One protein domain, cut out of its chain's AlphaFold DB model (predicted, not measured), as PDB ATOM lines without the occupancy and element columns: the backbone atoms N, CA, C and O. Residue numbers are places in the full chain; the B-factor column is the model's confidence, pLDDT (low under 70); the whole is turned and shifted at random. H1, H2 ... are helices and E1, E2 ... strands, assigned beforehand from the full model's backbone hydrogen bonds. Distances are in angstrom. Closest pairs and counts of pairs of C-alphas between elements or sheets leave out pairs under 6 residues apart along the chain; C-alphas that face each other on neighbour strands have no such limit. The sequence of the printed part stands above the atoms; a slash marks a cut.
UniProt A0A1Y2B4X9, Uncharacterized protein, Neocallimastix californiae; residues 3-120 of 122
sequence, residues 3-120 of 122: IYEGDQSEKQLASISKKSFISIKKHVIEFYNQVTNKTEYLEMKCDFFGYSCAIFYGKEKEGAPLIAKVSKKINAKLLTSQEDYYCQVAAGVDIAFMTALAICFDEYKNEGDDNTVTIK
ATOM      1  N   ILE A   3     -33.966   8.549  -4.311       89.00
ATOM      2  CA  ILE A   3     -34.892   8.692  -3.180       89.00
ATOM      3  C   ILE A   3     -34.888  10.156  -2.743       89.00
ATOM      4  O   ILE A   3     -33.814  10.752  -2.631       89.00
ATOM      5  N   TYR A   4     -36.069  10.717  -2.493       88.50
ATOM      6  CA  TYR A   4     -36.274  12.121  -2.145       88.50
ATOM      7  C   TYR A   4     -37.020  12.272  -0.817       88.50
ATOM      8  O   TYR A   4     -37.771  11.390  -0.395       88.50
ATOM      9  N   GLU A   5     -36.777  13.398  -0.155       86.56
ATOM     10  CA  GLU A   5     -37.492  13.810   1.053       86.56
ATOM     11  C   GLU A   5     -38.888  14.315   0.688       86.56
ATOM     12  O   GLU A   5     -39.019  15.111  -0.239       86.56
ATOM     13  N   GLY A   6     -39.921  13.905   1.425       81.56
ATOM     14  CA  GLY A   6     -41.272  14.434   1.254       81.56
ATOM     15  C   GLY A   6     -41.888  14.153  -0.114       81.56
ATOM     16  O   GLY A   6     -41.299  13.533  -0.998       81.56
ATOM     17  N   ASP A   7     -43.103  14.651  -0.306       74.44
ATOM     18  CA  ASP A   7     -43.839  14.551  -1.563       74.44
ATOM     19  C   ASP A   7     -43.524  15.695  -2.550       74.44
ATOM     20  O   ASP A   7     -43.651  15.513  -3.763       74.44
ATOM     21  N   GLN A   8     -43.081  16.854  -2.059       71.31
ATOM     22  CA  GLN A   8     -42.857  18.072  -2.853       71.31
ATOM     23  C   GLN A   8     -41.408  18.572  -2.878       71.31
ATOM     24  O   GLN A   8     -41.118  19.548  -3.568       71.31
ATOM     25  N   SER A   9     -40.487  17.936  -2.154       72.94
ATOM     26  CA  SER A   9     -39.104  18.410  -2.070       72.94
ATOM     27  C   SER A   9     -38.213  17.804  -3.163       72.94
ATOM     28  O   SER A   9     -38.311  16.630  -3.522       72.94
ATOM     29  N   GLU A  10     -37.322  18.634  -3.711       80.69
ATOM     30  CA  GLU A  10     -36.271  18.223  -4.653       80.69
ATOM     31  C   GLU A  10     -35.006  17.730  -3.932       80.69
ATOM     32  O   GLU A  10     -34.015  17.351  -4.565       80.69
ATOM     33  N   LYS A  11     -35.018  17.715  -2.593       86.38
ATOM     34  CA  LYS A  11     -33.888  17.267  -1.786       86.38
ATOM     35  C   LYS A  11     -33.725  15.755  -1.916       86.38
ATOM     36  O   LYS A  11     -34.477  14.964  -1.348       86.38
ATOM     37  N   GLN A  12     -32.701  15.357  -2.661       88.00
ATOM     38  CA  GLN A  12     -32.308  13.962  -2.814       88.00
ATOM     39  C   GLN A  12     -31.698  13.437  -1.503       88.00
ATOM     40  O   GLN A  12     -30.718  13.986  -1.005       88.00
ATOM     41  N   LEU A  13     -32.255  12.349  -0.974       89.56
ATOM     42  CA  LEU A  13     -31.751  11.648   0.209       89.56
ATOM     43  C   LEU A  13     -30.697  10.603  -0.160       89.56
ATOM     44  O   LEU A  13     -29.696  10.456   0.543       89.56
ATOM     45  N   ALA A  14     -30.913   9.893  -1.271       93.00
ATOM     46  CA  ALA A  14     -30.005   8.856  -1.737       93.00
ATOM     47  C   ALA A  14     -30.057   8.648  -3.254       93.00
ATOM     48  O   ALA A  14     -31.067   8.919  -3.914       93.00
ATOM     49  N   SER A  15     -28.972   8.105  -3.796       92.25
ATOM     50  CA  SER A  15     -28.876   7.604  -5.163       92.25
ATOM     51  C   SER A  15     -28.489   6.126  -5.141       92.25
ATOM     52  O   SER A  15     -27.682   5.689  -4.326       92.25
ATOM     53  N   ILE A  16     -29.078   5.339  -6.041       90.81
ATOM     54  CA  ILE A  16     -28.765   3.920  -6.216       90.81
ATOM     55  C   ILE A  16     -28.215   3.723  -7.622       90.81
ATOM     56  O   ILE A  16     -28.874   4.067  -8.615       90.81
ATOM     57  N   SER A  17     -27.011   3.160  -7.693       87.31
ATOM     58  CA  SER A  17     -26.260   2.918  -8.924       87.31
ATOM     59  C   SER A  17     -25.767   1.473  -8.998       87.31
ATOM     60  O   SER A  17     -25.554   0.811  -7.981       87.31
ATOM     61  N   LYS A  18     -25.575   0.956 -10.215       82.81
ATOM     62  CA  LYS A  18     -24.939  -0.349 -10.430       82.81
ATOM     63  C   LYS A  18     -23.427  -0.188 -10.319       82.81
ATOM     64  O   LYS A  18     -22.849   0.678 -10.968       82.81
ATOM     65  N   LYS A  19     -22.765  -1.055  -9.548       70.94
ATOM     66  CA  LYS A  19     -21.307  -0.980  -9.336       70.94
ATOM     67  C   LYS A  19     -20.497  -1.292 -10.603       70.94
ATOM     68  O   LYS A  19     -19.342  -0.897 -10.702       70.94
ATOM     69  N   SER A  20     -21.062  -2.050 -11.548       58.97
ATOM     70  CA  SER A  20     -20.428  -2.383 -12.830       58.97
ATOM     71  C   SER A  20     -21.442  -2.964 -13.820       58.97
ATOM     72  O   SER A  20     -22.315  -3.729 -13.411       58.97
ATOM     73  N   PHE A  21     -21.259  -2.700 -15.120       49.59
ATOM     74  CA  PHE A  21     -22.025  -3.305 -16.224       49.59
ATOM     75  C   PHE A  21     -21.981  -4.847 -16.242       49.59
ATOM     76  O   PHE A  21     -22.862  -5.482 -16.810       49.59
ATOM     77  N   ILE A  22     -20.987  -5.465 -15.590       48.78
ATOM     78  CA  ILE A  22     -20.806  -6.928 -15.544       48.78
ATOM     79  C   ILE A  22     -21.483  -7.551 -14.307       48.78
ATOM     80  O   ILE A  22     -21.810  -8.736 -14.294       48.78
ATOM     81  N   SER A  23     -21.722  -6.771 -13.246       56.62
ATOM     82  CA  SER A  23     -22.316  -7.262 -11.997       56.62
ATOM     83  C   SER A  23     -23.671  -6.609 -11.758       56.62
ATOM     84  O   SER A  23     -23.824  -5.749 -10.896       56.62
ATOM     85  N   ILE A  24     -24.674  -7.097 -12.491       61.38
ATOM     86  CA  ILE A  24     -26.092  -6.686 -12.411       61.38
ATOM     87  C   ILE A  24     -26.657  -6.814 -10.973       61.38
ATOM     88  O   ILE A  24     -27.694  -6.260 -10.638       61.38
ATOM     89  N   LYS A  25     -25.955  -7.528 -10.085       76.69
ATOM     90  CA  LYS A  25     -26.426  -7.946  -8.755       76.69
ATOM     91  C   LYS A  25     -25.850  -7.135  -7.600       76.69
ATOM     92  O   LYS A  25     -26.146  -7.433  -6.444       76.69
ATOM     93  N   LYS A  26     -24.995  -6.151  -7.892       86.06
ATOM     94  CA  LYS A  26     -24.367  -5.298  -6.882       86.06
ATOM     95  C   LYS A  26     -24.686  -3.841  -7.142       86.06
ATOM     96  O   LYS A  26     -24.260  -3.268  -8.147       86.06
ATOM     97  N   HIS A  27     -25.366  -3.251  -6.177       89.56
ATOM     98  CA  HIS A  27     -25.746  -1.856  -6.184       89.56
ATOM     99  C   HIS A  27     -24.975  -1.115  -5.097       89.56
ATOM    100  O   HIS A  27     -24.715  -1.654  -4.019       89.56
ATOM    101  N   VAL A  28     -24.587   0.116  -5.405       92.81
ATOM    102  CA  VAL A  28     -24.035   1.063  -4.442       92.81
ATOM    103  C   VAL A  28     -25.099   2.114  -4.198       92.81
ATOM    104  O   VAL A  28     -25.639   2.688  -5.148       92.81
ATOM    105  N   ILE A  29     -25.406   2.322  -2.925       94.62
ATOM    106  CA  ILE A  29     -26.308   3.368  -2.475       94.62
ATOM    107  C   ILE A  29     -25.443   4.447  -1.856       94.62
ATOM    108  O   ILE A  29     -24.776   4.162  -0.870       94.62
ATOM    109  N   GLU A  30     -25.455   5.654  -2.402       95.69
ATOM    110  CA  GLU A  30     -24.852   6.824  -1.762       95.69
ATOM    111  C   GLU A  30     -25.962   7.646  -1.117       95.69
ATOM    112  O   GLU A  30     -26.994   7.895  -1.743       95.69
ATOM    113  N   PHE A  31     -25.778   8.058   0.132       94.75
ATOM    114  CA  PHE A  31     -26.787   8.807   0.877       94.75
ATOM    115  C   PHE A  31     -26.139   9.812   1.823       94.75
ATOM    116  O   PHE A  31     -24.998   9.635   2.255       94.75
ATOM    117  N   TYR A  32     -26.866  10.879   2.146       90.88
ATOM    118  CA  TYR A  32     -26.415  11.849   3.138       90.88
ATOM    119  C   TYR A  32     -26.880  11.428   4.531       90.88
ATOM    120  O   TYR A  32     -28.075  11.447   4.831       90.88
ATOM    121  N   ASN A  33     -25.936  11.057   5.393       90.38
ATOM    122  CA  ASN A  33     -26.233  10.721   6.776       90.38
ATOM    123  C   ASN A  33     -26.318  12.005   7.612       90.38
ATOM    124  O   ASN A  33     -25.318  12.685   7.844       90.38
ATOM    125  N   GLN A  34     -27.521  12.320   8.092       86.12
ATOM    126  CA  GLN A  34     -27.790  13.524   8.884       86.12
ATOM    127  C   GLN A  34     -27.157  13.473  10.285       86.12
ATOM    128  O   GLN A  34     -26.891  14.515  10.878       86.12
ATOM    129  N   VAL A  35     -26.878  12.276  10.812       87.88
ATOM    130  CA  VAL A  35     -26.232  12.097  12.121       87.88
ATOM    131  C   VAL A  35     -24.745  12.429  12.030       87.88
ATOM    132  O   VAL A  35     -24.204  13.130  12.883       87.88
ATOM    133  N   THR A  36     -24.072  11.938  10.987       91.25
ATOM    134  CA  THR A  36     -22.626  12.140  10.799       91.25
ATOM    135  C   THR A  36     -22.299  13.379   9.964       91.25
ATOM    136  O   THR A  36     -21.138  13.790   9.923       91.25
ATOM    137  N   ASN A  37     -23.310  13.991   9.337       90.25
ATOM    138  CA  ASN A  37     -23.210  15.101   8.386       90.25
ATOM    139  C   ASN A  37     -22.281  14.806   7.198       90.25
ATOM    140  O   ASN A  37     -21.588  15.696   6.699       90.25
ATOM    141  N   LYS A  38     -22.242  13.548   6.751       93.44
ATOM    142  CA  LYS A  38     -21.366  13.085   5.669       93.44
ATOM    143  C   LYS A  38     -22.145  12.280   4.641       93.44
ATOM    144  O   LYS A  38     -23.118  11.602   4.967       93.44
ATOM    145  N   THR A  39     -21.670  12.326   3.401       93.44
ATOM    146  CA  THR A  39     -22.078  11.351   2.393       93.44
ATOM    147  C   THR A  39     -21.415  10.023   2.707       93.44
ATOM    148  O   THR A  39     -20.193   9.933   2.839       93.44
ATOM    149  N   GLU A  40     -22.239   8.998   2.830       95.50
ATOM    150  CA  GLU A  40     -21.841   7.635   3.139       95.50
ATOM    151  C   GLU A  40     -22.412   6.699   2.081       95.50
ATOM    152  O   GLU A  40     -23.180   7.114   1.206       95.50
ATOM    153  N   TYR A  41     -22.010   5.431   2.131       95.88
ATOM    154  CA  TYR A  41     -22.473   4.459   1.160       95.88
ATOM    155  C   TYR A  41     -22.831   3.117   1.782       95.88
ATOM    156  O   TYR A  41     -22.245   2.680   2.774       95.88
ATOM    157  N   LEU A  42     -23.771   2.439   1.131       96.44
ATOM    158  CA  LEU A  42     -24.148   1.061   1.405       96.44
ATOM    159  C   LEU A  42     -23.830   0.195   0.186       96.44
ATOM    160  O   LEU A  42     -23.986   0.625  -0.960       96.44
ATOM    161  N   GLU A  43     -23.418  -1.047   0.426       94.62
ATOM    162  CA  GLU A  43     -23.358  -2.072  -0.613       94.62
ATOM    163  C   GLU A  43     -24.606  -2.951  -0.511       94.62
ATOM    164  O   GLU A  43     -24.820  -3.628   0.492       94.62
ATOM    165  N   MET A  44     -25.432  -2.959  -1.557       93.31
ATOM    166  CA  MET A  44     -26.569  -3.868  -1.678       93.31
ATOM    167  C   MET A  44     -26.223  -4.989  -2.650       93.31
ATOM    168  O   MET A  44     -25.912  -4.760  -3.822       93.31
ATOM    169  N   LYS A  45     -26.288  -6.225  -2.161       91.56
ATOM    170  CA  LYS A  45     -25.950  -7.427  -2.917       91.56
ATOM    171  C   LYS A  45     -27.152  -8.348  -2.983       91.56
ATOM    172  O   LYS A  45     -27.598  -8.863  -1.961       91.56
ATOM    173  N   CYS A  46     -27.622  -8.574  -4.198       88.88
ATOM    174  CA  CYS A  46     -28.776  -9.408  -4.475       88.88
ATOM    175  C   CYS A  46     -28.353 -10.805  -4.927       88.88
ATOM    176  O   CYS A  46     -27.287 -10.991  -5.523       88.88
ATOM    177  N   ASP A  47     -29.172 -11.801  -4.604       86.81
ATOM    178  CA  ASP A  47     -28.933 -13.174  -5.028       86.81
ATOM    179  C   ASP A  47     -29.184 -13.369  -6.532       86.81
ATOM    180  O   ASP A  47     -29.589 -12.466  -7.267       86.81
ATOM    181  N   PHE A  48     -28.873 -14.570  -7.024       74.19
ATOM    182  CA  PHE A  48     -28.963 -14.847  -8.453       74.19
ATOM    183  C   PHE A  48     -30.404 -14.810  -8.979       74.19
ATOM    184  O   PHE A  48     -30.599 -14.456 -10.139       74.19
ATOM    185  N   PHE A  49     -31.367 -15.168  -8.133       77.12
ATOM    186  CA  PHE A  49     -32.766 -15.386  -8.489       77.12
ATOM    187  C   PHE A  49     -33.659 -14.170  -8.184       77.12
ATOM    188  O   PHE A  49     -34.869 -14.206  -8.417       77.12
ATOM    189  N   GLY A  50     -33.078 -13.097  -7.639       77.12
ATOM    190  CA  GLY A  50     -33.808 -11.925  -7.170       77.12
ATOM    191  C   GLY A  50     -34.790 -12.272  -6.052       77.12
ATOM    192  O   GLY A  50     -35.894 -11.734  -6.025       77.12
ATOM    193  N   TYR A  51     -34.469 -13.227  -5.178       85.81
ATOM    194  CA  TYR A  51     -35.306 -13.566  -4.021       85.81
ATOM    195  C   TYR A  51     -34.834 -12.897  -2.743       85.81
ATOM    196  O   TYR A  51     -35.615 -12.762  -1.808       85.81
ATOM    197  N   SER A  52     -33.586 -12.455  -2.684       90.06
ATOM    198  CA  SER A  52     -33.059 -11.780  -1.512       90.06
ATOM    199  C   SER A  52     -31.963 -10.786  -1.856       90.06
ATOM    200  O   SER A  52     -31.219 -10.979  -2.818       90.06
ATOM    201  N   CYS A  53     -31.841  -9.748  -1.029       92.38
ATOM    202  CA  CYS A  53     -30.695  -8.850  -1.013       92.38
ATOM    203  C   CYS A  53     -30.232  -8.585   0.413       92.38
ATOM    204  O   CYS A  53     -31.028  -8.413   1.336       92.38
ATOM    205  N   ALA A  54     -28.918  -8.527   0.569       95.06
ATOM    206  CA  ALA A  54     -28.239  -8.110   1.780       95.06
ATOM    207  C   ALA A  54     -27.716  -6.680   1.599       95.06
ATOM    208  O   ALA A  54     -27.161  -6.361   0.545       95.06
ATOM    209  N   ILE A  55     -27.900  -5.836   2.613       97.00
ATOM    210  CA  ILE A  55     -27.496  -4.428   2.623       97.00
ATOM    211  C   ILE A  55     -26.446  -4.243   3.716       97.00
ATOM    212  O   ILE A  55     -26.711  -4.467   4.900       97.00
ATOM    213  N   PHE A  56     -25.251  -3.837   3.305       97.56
ATOM    214  CA  PHE A  56     -24.085  -3.668   4.163       97.56
ATOM    215  C   PHE A  56     -23.722  -2.193   4.291       97.56
ATOM    216  O   PHE A  56     -23.767  -1.455   3.306       97.56
ATOM    217  N   TYR A  57     -23.316  -1.773   5.486       96.00
ATOM    218  CA  TYR A  57     -22.779  -0.433   5.712       96.00
ATOM    219  C   TYR A  57     -21.271  -0.429   5.424       96.00
ATOM    220  O   TYR A  57     -20.454  -0.732   6.292       96.00
ATOM    221  N   GLY A  58     -20.909  -0.178   4.164       93.19
ATOM    222  CA  GLY A  58     -19.571  -0.419   3.618       93.19
ATOM    223  C   GLY A  58     -19.523  -1.623   2.668       93.19
ATOM    224  O   GLY A  58     -20.550  -2.102   2.194       93.19
ATOM    225  N   LYS A  59     -18.320  -2.119   2.353       90.50
ATOM    226  CA  LYS A  59     -18.128  -3.279   1.461       90.50
ATOM    227  C   LYS A  59     -18.145  -4.594   2.241       90.50
ATOM    228  O   LYS A  59     -17.315  -4.800   3.124       90.50
ATOM    229  N   GLU A  60     -18.985  -5.542   1.827       90.75
ATOM    230  CA  GLU A  60     -19.095  -6.872   2.456       90.75
ATOM    231  C   GLU A  60     -17.731  -7.580   2.524       90.75
ATOM    232  O   GLU A  60     -17.353  -8.140   3.549       90.75
ATOM    233  N   LYS A  61     -16.953  -7.512   1.433       89.00
ATOM    234  CA  LYS A  61     -15.628  -8.153   1.334       89.00
ATOM    235  C   LYS A  61     -14.594  -7.607   2.322       89.00
ATOM    236  O   LYS A  61     -13.588  -8.269   2.549       89.00
ATOM    237  N   GLU A  62     -14.819  -6.415   2.861       93.31
ATOM    238  CA  GLU A  62     -13.952  -5.770   3.852       93.31
ATOM    239  C   GLU A  62     -14.476  -5.993   5.285       93.31
ATOM    240  O   GLU A  62     -13.975  -5.389   6.226       93.31
ATOM    241  N   GLY A  63     -15.471  -6.873   5.467       94.19
ATOM    242  CA  GLY A  63     -16.053  -7.185   6.774       94.19
ATOM    243  C   GLY A  63     -17.108  -6.181   7.242       94.19
ATOM    244  O   GLY A  63     -17.396  -6.121   8.435       94.19
ATOM    245  N   ALA A  64     -17.679  -5.390   6.326       96.44
ATOM    246  CA  ALA A  64     -18.733  -4.437   6.657       96.44
ATOM    247  C   ALA A  64     -19.947  -5.120   7.319       96.44
ATOM    248  O   ALA A  64     -20.343  -6.214   6.900       96.44
ATOM    249  N   PRO A  65     -20.580  -4.478   8.317       97.00
ATOM    250  CA  PRO A  65     -21.725  -5.049   9.009       97.00
ATOM    251  C   PRO A  65     -22.956  -5.129   8.098       97.00
ATOM    252  O   PRO A  65     -23.248  -4.209   7.328       97.00
ATOM    253  N   LEU A  66     -23.704  -6.226   8.230       97.56
ATOM    254  CA  LEU A  66     -25.030  -6.387   7.637       97.56
ATOM    255  C   LEU A  66     -26.037  -5.568   8.452       97.56
ATOM    256  O   LEU A  66     -26.262  -5.865   9.624       97.56
ATOM    257  N   ILE A  67     -26.650  -4.565   7.830       97.94
ATOM    258  CA  ILE A  67     -27.591  -3.661   8.507       97.94
ATOM    259  C   ILE A  67     -29.046  -3.920   8.128       97.94
ATOM    260  O   ILE A  67     -29.945  -3.600   8.901       97.94
ATOM    261  N   ALA A  68     -29.285  -4.532   6.968       98.06
ATOM    262  CA  ALA A  68     -30.606  -4.991   6.582       98.06
ATOM    263  C   ALA A  68     -30.546  -6.165   5.601       98.06
ATOM    264  O   ALA A  68     -29.569  -6.354   4.869       98.06
ATOM    265  N   LYS A  69     -31.616  -6.958   5.571       96.25
ATOM    266  CA  LYS A  69     -31.821  -8.038   4.606       96.25
ATOM    267  C   LYS A  69     -33.266  -8.038   4.135       96.25
ATOM    268  O   LYS A  69     -34.184  -8.158   4.942       96.25
ATOM    269  N   VAL A  70     -33.442  -7.985   2.823       93.56
ATOM    270  CA  VAL A  70     -34.739  -8.132   2.163       93.56
ATOM    271  C   VAL A  70     -34.817  -9.540   1.593       93.56
ATOM    272  O   VAL A  70     -33.869 -10.008   0.962       93.56
ATOM    273  N   SER A  71     -35.917 -10.248   1.829       91.31
ATOM    274  CA  SER A  71     -36.146 -11.576   1.259       91.31
ATOM    275  C   SER A  71     -37.609 -11.802   0.929       91.31
ATOM    276  O   SER A  71     -38.476 -11.587   1.771       91.31
ATOM    277  N   LYS A  72     -37.862 -12.299  -0.272       85.12
ATOM    278  CA  LYS A  72     -39.161 -12.744  -0.748       85.12
ATOM    279  C   LYS A  72     -39.485 -14.119  -0.175       85.12
ATOM    280  O   LYS A  72     -38.658 -15.033  -0.223       85.12
ATOM    281  N   LYS A  73     -40.695 -14.288   0.347       80.56
ATOM    282  CA  LYS A  73     -41.204 -15.594   0.756       80.56
ATOM    283  C   LYS A  73     -41.601 -16.386  -0.482       80.56
ATOM    284  O   LYS A  73     -42.438 -15.950  -1.264       80.56
ATOM    285  N   ILE A  74     -41.044 -17.580  -0.639       69.81
ATOM    286  CA  ILE A  74     -41.498 -18.506  -1.677       69.81
ATOM    287  C   ILE A  74     -42.647 -19.322  -1.080       69.81
ATOM    288  O   ILE A  74     -42.425 -20.284  -0.345       69.81
ATOM    289  N   ASN A  75     -43.886 -18.913  -1.352       65.62
ATOM    290  CA  ASN A  75     -45.061 -19.692  -0.975       65.62
ATOM    291  C   ASN A  75     -45.275 -20.818  -2.006       65.62
ATOM    292  O   ASN A  75     -45.394 -20.567  -3.201       65.62
ATOM    293  N   ALA A  76     -45.373 -22.071  -1.547       58.50
ATOM    294  CA  ALA A  76     -45.607 -23.239  -2.411       58.50
ATOM    295  C   ALA A  76     -47.003 -23.253  -3.081       58.50
ATOM    296  O   ALA A  76     -47.267 -24.069  -3.962       58.50
ATOM    297  N   LYS A  77     -47.906 -22.345  -2.684       56.25
ATOM    298  CA  LYS A  77     -49.176 -22.089  -3.372       56.25
ATOM    299  C   LYS A  77     -48.935 -21.083  -4.499       56.25
ATOM    300  O   LYS A  77     -49.192 -19.897  -4.342       56.25
ATOM    301  N   LEU A  78     -48.464 -21.583  -5.636       53.09
ATOM    302  CA  LEU A  78     -48.116 -20.850  -6.866       53.09
ATOM    303  C   LEU A  78     -49.288 -20.073  -7.534       53.09
ATOM    304  O   LEU A  78     -49.181 -19.684  -8.689       53.09
ATOM    305  N   LEU A  79     -50.430 -19.897  -6.858       52.47
ATOM    306  CA  LEU A  79     -51.709 -19.455  -7.439       52.47
ATOM    307  C   LEU A  79     -52.273 -18.157  -6.835       52.47
ATOM    308  O   LEU A  79     -53.337 -17.715  -7.255       52.47
ATOM    309  N   THR A  80     -51.596 -17.538  -5.867       55.06
ATOM    310  CA  THR A  80     -51.989 -16.218  -5.344       55.06
ATOM    311  C   THR A  80     -50.962 -15.179  -5.768       55.06
ATOM    312  O   THR A  80     -49.782 -15.345  -5.487       55.06
ATOM    313  N   SER A  81     -51.404 -14.092  -6.401       59.09
ATOM    314  CA  SER A  81     -50.587 -12.957  -6.869       59.09
ATOM    315  C   SER A  81     -50.011 -12.081  -5.743       59.09
ATOM    316  O   SER A  81     -49.639 -10.935  -5.976       59.09
ATOM    317  N   GLN A  82     -49.986 -12.586  -4.510       61.34
ATOM    318  CA  GLN A  82     -49.581 -11.837  -3.331       61.34
ATOM    319  C   GLN A  82     -48.139 -12.198  -2.981       61.34
ATOM    320  O   GLN A  82     -47.842 -13.335  -2.609       61.34
ATOM    321  N   GLU A  83     -47.249 -11.225  -3.151       68.56
ATOM    322  CA  GLU A  83     -45.824 -11.375  -2.890       68.56
ATOM    323  C   GLU A  83     -45.505 -10.886  -1.477       68.56
ATOM    324  O   GLU A  83     -45.616  -9.700  -1.175       68.56
ATOM    325  N   ASP A  84     -45.105 -11.809  -0.600       80.44
ATOM    326  CA  ASP A  84     -44.710 -11.472   0.767       80.44
ATOM    327  C   ASP A  84     -43.206 -11.162   0.807       80.44
ATOM    328  O   ASP A  84     -42.370 -12.030   0.527       80.44
ATOM    329  N   TYR A  85     -42.846  -9.946   1.219       85.00
ATOM    330  CA  TYR A  85     -41.461  -9.548   1.472       85.00
ATOM    331  C   TYR A  85     -41.192  -9.412   2.970       85.00
ATOM    332  O   TYR A  85     -41.956  -8.803   3.714       85.00
ATOM    333  N   TYR A  86     -40.056  -9.946   3.410       90.44
ATOM    334  CA  TYR A  86     -39.513  -9.740   4.747       90.44
ATOM    335  C   TYR A  86     -38.346  -8.760   4.670       90.44
ATOM    336  O   TYR A  86     -37.349  -9.050   4.009       90.44
ATOM    337  N   CYS A  87     -38.454  -7.636   5.379       92.31
ATOM    338  CA  CYS A  87     -37.362  -6.690   5.589       92.31
ATOM    339  C   CYS A  87     -36.874  -6.814   7.036       92.31
ATOM    340  O   CYS A  87     -37.554  -6.406   7.974       92.31
ATOM    341  N   GLN A  88     -35.714  -7.436   7.223       96.06
ATOM    342  CA  GLN A  88     -35.041  -7.529   8.516       96.06
ATOM    343  C   GLN A  88     -34.080  -6.353   8.634       96.06
ATOM    344  O   GLN A  88     -33.233  -6.184   7.760       96.06
ATOM    345  N   VAL A  89     -34.197  -5.564   9.698       97.56
ATOM    346  CA  VAL A  89     -33.419  -4.334   9.898       97.56
ATOM    347  C   VAL A  89     -32.730  -4.402  11.256       97.56
ATOM    348  O   VAL A  89     -33.351  -4.769  12.254       97.56
ATOM    349  N   ALA A  90     -31.432  -4.101  11.292       97.62
ATOM    350  CA  ALA A  90     -30.665  -4.071  12.530       97.62
ATOM    351  C   ALA A  90     -31.140  -2.931  13.447       97.62
ATOM    352  O   ALA A  90     -31.662  -1.911  12.995       97.62
ATOM    353  N   ALA A  91     -30.950  -3.094  14.757       95.69
ATOM    354  CA  ALA A  91     -31.332  -2.073  15.726       95.69
ATOM    355  C   ALA A  91     -30.595  -0.745  15.461       95.69
ATOM    356  O   ALA A  91     -29.400  -0.740  15.173       95.69
ATOM    357  N   GLY A  92     -31.311   0.378  15.580       92.00
ATOM    358  CA  GLY A  92     -30.757   1.720  15.359       92.00
ATOM    359  C   GLY A  92     -30.594   2.124  13.889       92.00
ATOM    360  O   GLY A  92     -30.096   3.213  13.622       92.00
ATOM    361  N   VAL A  93     -31.015   1.281  12.943       94.31
ATOM    362  CA  VAL A  93     -31.035   1.603  11.510       94.31
ATOM    363  C   VAL A  93     -32.397   2.179  11.127       94.31
ATOM    364  O   VAL A  93     -33.435   1.718  11.601       94.31
ATOM    365  N   ASP A  94     -32.394   3.181  10.250       92.88
ATOM    366  CA  ASP A  94     -33.605   3.828   9.744       92.88
ATOM    367  C   ASP A  94     -34.459   2.847   8.921       92.88
ATOM    368  O   ASP A  94     -34.127   2.482   7.787       92.88
ATOM    369  N   ILE A  95     -35.578   2.415   9.503       93.25
ATOM    370  CA  ILE A  95     -36.491   1.456   8.879       93.25
ATOM    371  C   ILE A  95     -37.210   2.033   7.657       93.25
ATOM    372  O   ILE A  95     -37.488   1.283   6.722       93.25
ATOM    373  N   ALA A  96     -37.490   3.338   7.623       91.50
ATOM    374  CA  ALA A  96     -38.142   3.967   6.479       91.50
ATOM    375  C   ALA A  96     -37.190   3.973   5.281       91.50
ATOM    376  O   ALA A  96     -37.566   3.553   4.184       91.50
ATOM    377  N   PHE A  97     -35.923   4.326   5.512       92.38
ATOM    378  CA  PHE A  97     -34.900   4.268   4.476       92.38
ATOM    379  C   PHE A  97     -34.650   2.831   3.990       92.38
ATOM    380  O   PHE A  97     -34.602   2.592   2.784       92.38
ATOM    381  N   MET A  98     -34.576   1.844   4.892       95.06
ATOM    382  CA  MET A  98     -34.431   0.434   4.488       95.06
ATOM    383  C   MET A  98     -35.658  -0.097   3.734       95.06
ATOM    384  O   MET A  98     -35.513  -0.896   2.810       95.06
ATOM    385  N   THR A  99     -36.861   0.365   4.080       92.12
ATOM    386  CA  THR A  99     -38.097   0.016   3.360       92.12
ATOM    387  C   THR A  99     -38.100   0.610   1.955       92.12
ATOM    388  O   THR A  99     -38.429  -0.093   1.003       92.12
ATOM    389  N   ALA A 100     -37.650   1.859   1.790       91.75
ATOM    390  CA  ALA A 100     -37.471   2.456   0.470       91.75
ATOM    391  C   ALA A 100     -36.511   1.622  -0.396       91.75
ATOM    392  O   ALA A 100     -36.837   1.303  -1.535       91.75
ATOM    393  N   LEU A 101     -35.378   1.176   0.160       92.44
ATOM    394  CA  LEU A 101     -34.447   0.292  -0.553       92.44
ATOM    395  C   LEU A 101     -35.058  -1.075  -0.904       92.44
ATOM    396  O   LEU A 101     -34.729  -1.635  -1.950       92.44
ATOM    397  N   ALA A 102     -35.953  -1.607  -0.070       90.94
ATOM    398  CA  ALA A 102     -36.675  -2.841  -0.372       90.94
ATOM    399  C   ALA A 102     -37.622  -2.683  -1.573       90.94
ATOM    400  O   ALA A 102     -37.678  -3.578  -2.414       90.94
ATOM    401  N   ILE A 103     -38.298  -1.536  -1.693       88.56
ATOM    402  CA  ILE A 103     -39.110  -1.194  -2.872       88.56
ATOM    403  C   ILE A 103     -38.205  -1.069  -4.099       88.56
ATOM    404  O   ILE A 103     -38.471  -1.694  -5.118       88.56
ATOM    405  N   CYS A 104     -37.079  -0.351  -3.984       86.94
ATOM    406  CA  CYS A 104     -36.104  -0.251  -5.071       86.94
ATOM    407  C   CYS A 104     -35.671  -1.631  -5.591       86.94
ATOM    408  O   CYS A 104     -35.503  -1.818  -6.792       86.94
ATOM    409  N   PHE A 105     -35.463  -2.590  -4.686       84.00
ATOM    410  CA  PHE A 105     -35.104  -3.959  -5.043       84.00
ATOM    411  C   PHE A 105     -36.200  -4.681  -5.838       84.00
ATOM    412  O   PHE A 105     -35.870  -5.337  -6.827       84.00
ATOM    413  N   ASP A 106     -37.465  -4.579  -5.426       83.00
ATOM    414  CA  ASP A 106     -38.579  -5.215  -6.142       83.00
ATOM    415  C   ASP A 106     -38.709  -4.664  -7.572       83.00
ATOM    416  O   ASP A 106     -38.817  -5.426  -8.531       83.00
ATOM    417  N   GLU A 107     -38.547  -3.352  -7.737       80.50
ATOM    418  CA  GLU A 107     -38.565  -2.695  -9.050       80.50
ATOM    419  C   GLU A 107     -37.435  -3.187  -9.970       80.50
ATOM    420  O   GLU A 107     -37.676  -3.545 -11.123       80.50
ATOM    421  N   TYR A 108     -36.204  -3.320  -9.455       75.19
ATOM    422  CA  TYR A 108     -35.076  -3.873 -10.227       75.19
ATOM    423  C   TYR A 108     -35.292  -5.317 -10.697       75.19
ATOM    424  O   TYR A 108     -34.609  -5.774 -11.615       75.19
ATOM    425  N   LYS A 109     -36.177  -6.067 -10.038       70.25
ATOM    426  CA  LYS A 109     -36.524  -7.429 -10.438       70.25
ATOM    427  C   LYS A 109     -37.565  -7.443 -11.556       70.25
ATOM    428  O   LYS A 109     -37.495  -8.319 -12.419       70.25
ATOM    429  N   ASN A 110     -38.541  -6.541 -11.489       64.50
ATOM    430  CA  ASN A 110     -39.751  -6.603 -12.303       64.50
ATOM    431  C   ASN A 110     -39.647  -5.797 -13.610       64.50
ATOM    432  O   ASN A 110     -40.352  -6.130 -14.564       64.50
ATOM    433  N   GLU A 111     -38.753  -4.805 -13.707       58.44
ATOM    434  CA  GLU A 111     -38.657  -3.920 -14.877       58.44
ATOM    435  C   GLU A 111     -37.257  -3.887 -15.522       58.44
ATOM    436  O   GLU A 111     -36.227  -4.053 -14.868       58.44
ATOM    437  N   GLY A 112     -37.224  -3.700 -16.849       54.72
ATOM    438  CA  GLY A 112     -35.993  -3.552 -17.630       54.72
ATOM    439  C   GLY A 112     -35.205  -2.285 -17.271       54.72
ATOM    440  O   GLY A 112     -35.738  -1.335 -16.713       54.72
ATOM    441  N   ASP A 113     -33.921  -2.284 -17.623       53.12
ATOM    442  CA  ASP A 113     -32.828  -1.469 -17.065       53.12
ATOM    443  C   ASP A 113     -32.917   0.081 -17.087       53.12
ATOM    444  O   ASP A 113     -31.928   0.714 -16.710       53.12
ATOM    445  N   ASP A 114     -34.037   0.716 -17.454       50.97
ATOM    446  CA  ASP A 114     -34.074   2.161 -17.770       50.97
ATOM    447  C   ASP A 114     -35.218   2.984 -17.140       50.97
ATOM    448  O   ASP A 114     -35.565   4.060 -17.628       50.97
ATOM    449  N   ASN A 115     -35.794   2.534 -16.019       53.19
ATOM    450  CA  ASN A 115     -36.835   3.297 -15.318       53.19
ATOM    451  C   ASN A 115     -36.302   4.088 -14.108       53.19
ATOM    452  O   ASN A 115     -35.566   3.597 -13.245       53.19
ATOM    453  N   THR A 116     -36.703   5.362 -14.030       57.22
ATOM    454  CA  THR A 116     -36.459   6.227 -12.867       57.22
ATOM    455  C   THR A 116     -37.589   6.049 -11.862       57.22
ATOM    456  O   THR A 116     -38.615   6.716 -11.946       57.22
ATOM    457  N   VAL A 117     -37.391   5.178 -10.875       63.59
ATOM    458  CA  VAL A 117     -38.297   5.097  -9.722       63.59
ATOM    459  C   VAL A 117     -37.945   6.209  -8.736       63.59
ATOM    460  O   VAL A 117     -36.783   6.372  -8.347       63.59
ATOM    461  N   THR A 118     -38.960   6.992  -8.372       69.75
ATOM    462  CA  THR A 118     -38.878   8.096  -7.412       69.75
ATOM    463  C   THR A 118     -39.655   7.702  -6.166       69.75
ATOM    464  O   THR A 118     -40.877   7.585  -6.217       69.75
ATOM    465  N   ILE A 119     -38.950   7.507  -5.051       73.25
ATOM    466  CA  ILE A 119     -39.571   7.234  -3.748       73.25
ATOM    467  C   ILE A 119     -39.553   8.518  -2.926       73.25
ATOM    468  O   ILE A 119     -38.504   9.145  -2.774       73.25
ATOM    469  N   LYS A 120     -40.729   8.880  -2.416       75.94
ATOM    470  CA  LYS A 120     -41.004  10.081  -1.631       75.94
ATOM    471  C   LYS A 120     -41.475   9.649  -0.244       75.94
ATOM    472  O   LYS A 120     -42.494   8.973  -0.134       75.94
TER     473      LYS A 120
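AT A GLANCE: This is residues 3 to 120 of the 122 residues of an uncharacterized protein of Neocallimastix californiae (UniProt A0A1Y2B4X9). What does the model look like at first sight? A single sheet of eight strands is curled like part of a barrel round one helix, H1, which lies in its hollow, while residues 76 to 82, in the link from E6 to E7, stick out as a loop. What is it made of? The printed part has 118 residues, with one named helix and eight named strands in the order E1 E2 E3 E4 E5 E6 E7 H1 E8, of mixed class. The sheet, twisted, runs E7 E6 E5 E4 E3 E2 E1 E8 and is mixed, with E1 and E8 parallel and its other neighbours antiparallel. How large is it? It is compact, with a radius of gyration of the C-alphas of 14.7 A and spans of 47 by 38 by 33 A.

IN THESE COORDINATES: Where do the strands before the helix lie? E1 is residues 3 to 5, beginning at C-alpha 3, (-34.892, 8.692, -3.180); E2 is 12 to 18, 17.8 A long, and E3 is 26 to 33, 21.1 A. E4, residues 38 to 46, measures 25.8 A; E5 is 52 to 57, 16.9 A, E6 is 66 to 72, 17.6 A, and E7 is 85 to 89, 12.8 A. What follows? H1 is residues 95 to 110, 22.9 A long, and E8, residues 118 to 120, ends at C-alpha 120, (-41.004, 10.081, -1.631).

HOW THE PARTS SIT: How are the strands joined? E1 to E7 form a meander, each strand the antiparallel neighbour of the one before. For instance, N 3 and O 14 of E1 and E2 are 2.9 A apart, N 28 and O 17 of E3 and E2 2.8 A, and N 71 and O 86 of E6 and E7 2.9 A, within hydrogen-bond range. Where is E8? It is an edge strand parallel to E1 at 30 degrees, with N 4 and O 119 at 2.9 A; the other edge strand is E7. How does H1 stand to the sheet? H1 is on the sheet, making two layers, a helix on one face of a sheet, and the sheet curls round it; the closest C-alphas of H1 and E6 are Ala 102 and Val 70, 6.2 A apart, and those of H1 and E8 are Ala 100 and Ile 119, 6.7 A. In H1 every O i to N i+4 pair is within hydrogen-bond range.

THE WHOLE: How far does it reach? The two C-alphas farthest apart, those of Asn 37 and Leu 79, are 47.5 A apart, and the printed part has no cut. Which link is long? The link from E6 to E7 is long, with 12 residues, 73 to 84, and its residues 76 to 82 stand free. Where is confidence low? The mean pLDDT of the printed part is 82.7; residues 20 to 24, 74 to 83 and 110 to 118 are under 70.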